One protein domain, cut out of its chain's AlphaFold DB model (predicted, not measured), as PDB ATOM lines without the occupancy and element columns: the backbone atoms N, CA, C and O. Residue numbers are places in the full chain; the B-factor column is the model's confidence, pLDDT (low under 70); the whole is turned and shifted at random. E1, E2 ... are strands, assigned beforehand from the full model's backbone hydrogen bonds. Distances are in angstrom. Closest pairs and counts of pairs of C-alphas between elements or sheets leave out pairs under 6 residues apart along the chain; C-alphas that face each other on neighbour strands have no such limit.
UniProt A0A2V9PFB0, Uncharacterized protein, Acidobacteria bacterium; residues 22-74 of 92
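Overview. This is residues 22 to 74 of the 92 residues of an uncharacterized protein of Acidobacteria bacterium (UniProt A0A2V9PFB0). One twisted sheet of four strands, E1, E4, E5 and E6, makes a wall, and the chain between E1 and E4 bends over at one end of it into a small hairpin, E2 and E3. The hairpin is turned toward one face of the wall and meets it loosely, coming within 7.8 A of E6 at Val 38 and Thr 70. The printed part has 53 residues with no named helix and six strands, E1 to E6 in chain order; the class is all strand. The sheet's order is E1, E4, E5, E6, antiparallel throughout. The whole is compact, with a radius of gyration of the C-alphas of 11.1 A and spans of 30 by 22 by 16 A.

Along the chain. Find C-alpha 46 at (21.587, 6.769, -6.848); from there E4, residues 46 to 52, runs 19.5 A. E1 is residues 27 to 32, 15.5 A, beginning at (36.583, 9.828, -12.847). E5 is residues 58 to 63, 16.5 A, and E6 is residues 69 to 73, 13.9 A, ending at (42.345, 2.816, 0.289). E2, residues 36 to 38, and E3, residues 41 to 43, span 6.7 and 6.3 A.

Arrangement. Look first at inner strand E4: edge strand E1 is antiparallel to it at 153 degrees, with N 30 and O 48 2.9 A apart. E4, E5 and E6 form a meander, each strand the antiparallel neighbour of the one before; N 49 and O 62, then N 61 and O 70, are each 2.8 A apart. In hairpin E2 and E3, N 43 and O 36 are 2.8 A apart. E3 and E4 are apart.

Size, cuts and confidence. The printed part has no cut, and its five links are tight. Confidence is under 70 at residues 22 to 25, 55 to 56, 58 and 74.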
ATOM      1  N   PHE A  22      45.057  17.278 -18.448       58.66
ATOM      2  CA  PHE A  22      43.685  16.745 -18.532       58.66
ATOM      3  C   PHE A  22      43.527  15.223 -18.322       58.66
ATOM      4  O   PHE A  22      42.419  14.712 -18.460       58.66
ATOM      5  N   GLY A  23      44.588  14.490 -17.960       55.41
ATOM      6  CA  GLY A  23      44.561  13.017 -17.868       55.41
ATOM      7  C   GLY A  23      44.790  12.401 -16.481       55.41
ATOM      8  O   GLY A  23      44.757  11.184 -16.355       55.41
ATOM      9  N   GLN A  24      45.046  13.195 -15.438       58.09
ATOM     10  CA  GLN A  24      45.561  12.674 -14.156       58.09
ATOM     11  C   GLN A  24      44.494  12.139 -13.189       58.09
ATOM     12  O   GLN A  24      44.814  11.758 -12.064       58.09
ATOM     13  N   THR A  25      43.215  12.121 -13.567       61.31
ATOM     14  CA  THR A  25      42.149  11.652 -12.672       61.31
ATOM     15  C   THR A  25      41.138  10.826 -13.444       61.31
ATOM     16  O   THR A  25      40.328  11.354 -14.203       61.31
ATOM     17  N   ILE A  26      41.167   9.514 -13.215       70.44
ATOM     18  CA  ILE A  26      40.118   8.608 -13.674       70.44
ATOM     19  C   ILE A  26      38.882   8.905 -12.821       70.44
ATOM     20  O   ILE A  26      38.840   8.593 -11.629       70.44
ATOM     21  N   ARG A  27      37.896   9.563 -13.435       78.50
ATOM     22  CA  ARG A  27      36.583   9.828 -12.847       78.50
ATOM     23  C   ARG A  27      35.537   9.015 -13.595       78.50
ATOM     24  O   ARG A  27      35.302   9.261 -14.774       78.50
ATOM     25  N   VAL A  28      34.878   8.101 -12.895       83.31
ATOM     26  CA  VAL A  28      33.794   7.283 -13.447       83.31
ATOM     27  C   VAL A  28      32.488   7.700 -12.789       83.31
ATOM     28  O   VAL A  28      32.421   7.821 -11.569       83.31
ATOM     29  N   LYS A  29      31.449   7.950 -13.586       88.69
ATOM     30  CA  LYS A  29      30.091   8.191 -13.090       88.69
ATOM     31  C   LYS A  29      29.227   6.972 -13.368       88.69
ATOM     32  O   LYS A  29      29.232   6.479 -14.494       88.69
ATOM     33  N   ILE A  30      28.503   6.503 -12.358       88.50
ATOM     34  CA  ILE A  30      27.648   5.317 -12.447       88.50
ATOM     35  C   ILE A  30      26.356   5.587 -11.677       88.50
ATOM     36  O   ILE A  30      26.390   6.163 -10.593       88.50
ATOM     37  N   ASN A  31      25.227   5.144 -12.227       92.69
ATOM     38  CA  ASN A  31      23.964   5.065 -11.501       92.69
ATOM     39  C   ASN A  31      23.810   3.658 -10.909       92.69
ATOM     40  O   ASN A  31      23.749   2.682 -11.661       92.69
ATOM     41  N   VAL A  32      23.772   3.550  -9.582       90.12
ATOM     42  CA  VAL A  32      23.632   2.276  -8.866       90.12
ATOM     43  C   VAL A  32      22.157   2.088  -8.487       90.12
ATOM     44  O   VAL A  32      21.624   2.910  -7.743       90.12
ATOM     45  N   PRO A  33      21.468   1.040  -8.979       93.69
ATOM     46  CA  PRO A  33      20.018   0.900  -8.820       93.69
ATOM     47  C   PRO A  33      19.585   0.237  -7.499       93.69
ATOM     48  O   PRO A  33      18.410  -0.081  -7.336       93.69
ATOM     49  N   PHE A  34      20.513  -0.008  -6.577       93.62
ATOM     50  CA  PHE A  34      20.265  -0.646  -5.285       93.62
ATOM     51  C   PHE A  34      21.210  -0.085  -4.221       93.62
ATOM     52  O   PHE A  34      22.256   0.480  -4.544       93.62
ATOM     53  N   ASP A  35      20.850  -0.279  -2.956       90.56
ATOM     54  CA  ASP A  35      21.714   0.062  -1.832       90.56
ATOM     55  C   ASP A  35      22.952  -0.840  -1.834       90.56
ATOM     56  O   ASP A  35      22.857  -2.061  -1.985       90.56
ATOM     57  N   PHE A  36      24.130  -0.253  -1.666       88.19
ATOM     58  CA  PHE A  36      25.404  -0.955  -1.781       88.19
ATOM     59  C   PHE A  36      26.325  -0.618  -0.614       88.19
ATOM     60  O   PHE A  36      26.210   0.433   0.007       88.19
ATOM     61  N   ILE A  37      27.248  -1.522  -0.294       86.25
ATOM     62  CA  ILE A  37      28.147  -1.360   0.851       86.25
ATOM     63  C   ILE A  37      29.547  -0.999   0.362       86.25
ATOM     64  O   ILE A  37      30.134  -1.709  -0.451       86.25
ATOM     65  N   VAL A  38      30.105   0.075   0.918       80.94
ATOM     66  CA  VAL A  38      31.500   0.487   0.727       80.94
ATOM     67  C   VAL A  38      32.162   0.576   2.096       80.94
ATOM     68  O   VAL A  38      31.723   1.344   2.948       80.94
ATOM     69  N   THR A  39      33.208  -0.224   2.328       78.19
ATOM     70  CA  THR A  39      33.970  -0.241   3.596       78.19
ATOM     71  C   THR A  39      33.061  -0.362   4.833       78.19
ATOM     72  O   THR A  39      33.236   0.325   5.834       78.19
ATOM     73  N   GLY A  40      32.028  -1.209   4.750       81.19
ATOM     74  CA  GLY A  40      31.069  -1.437   5.839       81.19
ATOM     75  C   GLY A  40      29.976  -0.371   5.998       81.19
ATOM     76  O   GLY A  40      29.115  -0.532   6.859       81.19
ATOM     77  N   LYS A  41      29.959   0.685   5.173       82.00
ATOM     78  CA  LYS A  41      28.880   1.682   5.137       82.00
ATOM     79  C   LYS A  41      27.908   1.376   4.003       82.00
ATOM     80  O   LYS A  41      28.324   1.291   2.850       82.00
ATOM     81  N   THR A  42      26.623   1.271   4.326       89.69
ATOM     82  CA  THR A  42      25.550   1.192   3.329       89.69
ATOM     83  C   THR A  42      25.301   2.574   2.729       89.69
ATOM     84  O   THR A  42      25.051   3.538   3.452       89.69
ATOM     85  N   LEU A  43      25.391   2.662   1.408       87.56
ATOM     86  CA  LEU A  43      25.069   3.824   0.593       87.56
ATOM     87  C   LEU A  43      23.782   3.529  -0.190       87.56
ATOM     88  O   LEU A  43      23.639   2.414  -0.696       87.56
ATOM     89  N   PRO A  44      22.848   4.486  -0.281       91.44
ATOM     90  CA  PRO A  44      21.586   4.272  -0.975       91.44
ATOM     91  C   PRO A  44      21.759   4.180  -2.498       91.44
ATOM     92  O   PRO A  44      22.762   4.636  -3.051       91.44
ATOM     93  N   ALA A  45      20.749   3.648  -3.187       92.44
ATOM     94  CA  ALA A  45      20.650   3.740  -4.645       92.44
ATOM     95  C   ALA A  45      20.740   5.204  -5.140       92.44
ATOM     96  O   ALA A  45      20.161   6.115  -4.540       92.44
ATOM     97  N   GLY A  46      21.441   5.436  -6.253       91.19
ATOM     98  CA  GLY A  46      21.587   6.769  -6.848       91.19
ATOM     99  C   GLY A  46      22.787   6.929  -7.786       91.19
ATOM    100  O   GLY A  46      23.504   5.972  -8.085       91.19
ATOM    101  N   GLU A  47      23.021   8.162  -8.247       93.50
ATOM    102  CA  GLU A  47      24.190   8.511  -9.063       93.50
ATOM    103  C   GLU A  47      25.418   8.762  -8.178       93.50
ATOM    104  O   GLU A  47      25.394   9.593  -7.266       93.50
ATOM    105  N   TYR A  48      26.519   8.076  -8.491       90.25
ATOM    106  CA  TYR A  48      27.793   8.189  -7.793       90.25
ATOM    107  C   TYR A  48      28.947   8.477  -8.755       90.25
ATOM    108  O   TYR A  48      29.025   7.946  -9.867       90.25
ATOM    109  N   ALA A  49      29.881   9.311  -8.301       89.62
ATOM    110  CA  ALA A  49      31.164   9.547  -8.937       89.62
ATOM    111  C   ALA A  49      32.275   8.829  -8.161       89.62
ATOM    112  O   ALA A  49      32.511   9.098  -6.985       89.62
ATOM    113  N   PHE A  50      32.986   7.959  -8.862       85.94
ATOM    114  CA  PHE A  50      34.166   7.243  -8.405       85.94
ATOM    115  C   PHE A  50      35.403   7.980  -8.907       85.94
ATOM    116  O   PHE A  50      35.510   8.261 -10.105       85.94
ATOM    117  N   ARG A  51      36.327   8.328  -8.010       84.62
ATOM    118  CA  ARG A  51      37.586   8.991  -8.370       84.62
ATOM    119  C   ARG A  51      38.773   8.295  -7.747       84.62
ATOM    120  O   ARG A  51      38.817   8.143  -6.529       84.62
ATOM    121  N   PHE A  52      39.753   7.978  -8.578       78.62
ATOM    122  CA  PHE A  52      41.064   7.554  -8.111       78.62
ATOM    123  C   PHE A  52      41.969   8.769  -7.902       78.62
ATOM    124  O   PHE A  52      41.916   9.732  -8.676       78.62
ATOM    125  N   ASN A  53      42.798   8.740  -6.860       76.06
ATOM    126  CA  ASN A  53      43.917   9.674  -6.759       76.06
ATOM    127  C   ASN A  53      44.928   9.415  -7.897       76.06
ATOM    128  O   ASN A  53      44.911   8.372  -8.546       76.06
ATOM    129  N   ALA A  54      45.843  10.361  -8.122       70.12
ATOM    130  CA  ALA A  54      46.852  10.249  -9.180       70.12
ATOM    131  C   ALA A  54      47.761   9.004  -9.054       70.12
ATOM    132  O   ALA A  54      48.426   8.643 -10.018       70.12
ATOM    133  N   GLY A  55      47.795   8.362  -7.879       67.81
ATOM    134  CA  GLY A  55      48.558   7.144  -7.608       67.81
ATOM    135  C   GLY A  55      47.729   5.857  -7.560       67.81
ATOM    136  O   GLY A  55      48.241   4.877  -7.035       67.81
ATOM    137  N   GLY A  56      46.462   5.859  -7.998       69.69
ATOM    138  CA  GLY A  56      45.587   4.672  -8.071       69.69
ATOM    139  C   GLY A  56      45.124   4.071  -6.732       69.69
ATOM    140  O   GLY A  56      44.155   3.321  -6.692       69.69
ATOM    141  N   SER A  57      45.758   4.440  -5.621       70.38
ATOM    142  CA  SER A  57      45.629   3.787  -4.313       70.38
ATOM    143  C   SER A  57      44.472   4.270  -3.443       70.38
ATOM    144  O   SER A  57      44.175   3.667  -2.412       70.38
ATOM    145  N   VAL A  58      43.824   5.381  -3.795       66.62
ATOM    146  CA  VAL A  58      42.690   5.924  -3.031       66.62
ATOM    147  C   VAL A  58      41.504   6.092  -3.955       66.62
ATOM    148  O   VAL A  58      41.592   6.839  -4.929       66.62
ATOM    149  N   LEU A  59      40.396   5.445  -3.599       81.19
ATOM    150  CA  LEU A  59      39.114   5.573  -4.273       81.19
ATOM    151  C   LEU A  59      38.165   6.420  -3.414       81.19
ATOM    152  O   LEU A  59      37.842   6.079  -2.275       81.19
ATOM    153  N   ALA A  60      37.726   7.546  -3.969       85.25
ATOM    154  CA  ALA A  60      36.659   8.370  -3.419       85.25
ATOM    155  C   ALA A  60      35.337   8.039  -4.119       85.25
ATOM    156  O   ALA A  60      35.280   7.998  -5.350       85.25
ATOM    157  N   VAL A  61      34.286   7.830  -3.330       85.94
ATOM    158  CA  VAL A  61      32.911   7.589  -3.773       85.94
ATOM    159  C   VAL A  61      32.062   8.752  -3.304       85.94
ATOM    160  O   VAL A  61      31.928   8.985  -2.102       85.94
ATOM    161  N   GLU A  62      31.497   9.477  -4.259       86.75
ATOM    162  CA  GLU A  62      30.694  10.666  -4.001       86.75
ATOM    163  C   GLU A  62      29.318  10.522  -4.620       86.75
ATOM    164  O   GLU A  62      29.196  10.382  -5.836       86.75
ATOM    165  N   GLY A  63      28.288  10.576  -3.789       82.56
ATOM    166  CA  GLY A  63      26.912  10.674  -4.235       82.56
ATOM    167  C   GLY A  63      26.655  12.047  -4.835       82.56
ATOM    168  O   GLY A  63      26.891  13.069  -4.189       82.56
ATOM    169  N   VAL A  64      26.172  12.067  -6.073       79.50
ATOM    170  CA  VAL A  64      25.905  13.306  -6.810       79.50
ATOM    171  C   VAL A  64      24.726  14.055  -6.187       79.50
ATOM    172  O   VAL A  64      24.824  15.260  -5.963       79.50
ATOM    173  N   ASP A  65      23.675  13.326  -5.807       76.19
ATOM    174  CA  ASP A  65      22.456  13.902  -5.225       76.19
ATOM    175  C   ASP A  65      22.297  13.597  -3.731       76.19
ATOM    176  O   ASP A  65      21.635  14.331  -2.994       76.19
ATOM    177  N   THR A  66      22.932  12.524  -3.252       71.62
ATOM    178  CA  THR A  66      22.740  12.017  -1.885       71.62
ATOM    179  C   THR A  66      23.597  12.745  -0.848       71.62
ATOM    180  O   THR A  66      23.397  12.552   0.346       71.62
ATOM    181  N   ARG A  67      24.530  13.614  -1.280       77.44
ATOM    182  CA  ARG A  67      25.553  14.278  -0.437       77.44
ATOM    183  C   ARG A  67      26.435  13.307   0.359       77.44
ATOM    184  O   ARG A  67      27.169  13.726   1.250       77.44
ATOM    185  N   GLU A  68      26.393  12.023   0.026       78.81
ATOM    186  CA  GLU A  68      27.235  11.009   0.642       78.81
ATOM    187  C   GLU A  68      28.645  11.098   0.070       78.81
ATOM    188  O   GLU A  68      28.836  11.187  -1.140       78.81
ATOM    189  N   THR A  69      29.666  11.076   0.919       79.62
ATOM    190  CA  THR A  69      31.061  10.983   0.472       79.62
ATOM    191  C   THR A  69      31.815  10.030   1.378       79.62
ATOM    192  O   THR A  69      31.808  10.181   2.600       79.62
ATOM    193  N   THR A  70      32.475   9.051   0.769       82.25
ATOM    194  CA  THR A  70      33.321   8.071   1.450       82.25
ATOM    195  C   THR A  70      34.622   7.924   0.674       82.25
ATOM    196  O   THR A  70      34.627   7.875  -0.552       82.25
ATOM    197  N   MET A  71      35.737   7.839   1.395       81.00
ATOM    198  CA  MET A  71      37.055   7.561   0.827       81.00
ATOM    199  C   MET A  71      37.594   6.271   1.426       81.00
ATOM    200  O   MET A  71      37.425   6.026   2.622       81.00
ATOM    201  N   PHE A  72      38.256   5.463   0.609       78.25
ATOM    202  CA  PHE A  72      38.939   4.266   1.076       78.25
ATOM    203  C   PHE A  72      40.219   4.017   0.288       78.25
ATOM    204  O   PHE A  72      40.370   4.442  -0.858       78.25
ATOM    205  N   LEU A  73      41.151   3.328   0.941       74.94
ATOM    206  CA  LEU A  73      42.345   2.816   0.289       74.94
ATOM    207  C   LEU A  73      41.921   1.658  -0.615       74.94
ATOM    208  O   LEU A  73      41.403   0.648  -0.140       74.94
ATOM    209  N   ALA A  74      42.116   1.835  -1.914       69.00
ATOM    210  CA  ALA A  74      42.057   0.754  -2.872       69.00
ATOM    211  C   ALA A  74      43.447   0.112  -2.898       69.00
ATOM    212  O   ALA A  74      44.415   0.721  -3.348       69.00
TER     213      ALA A  74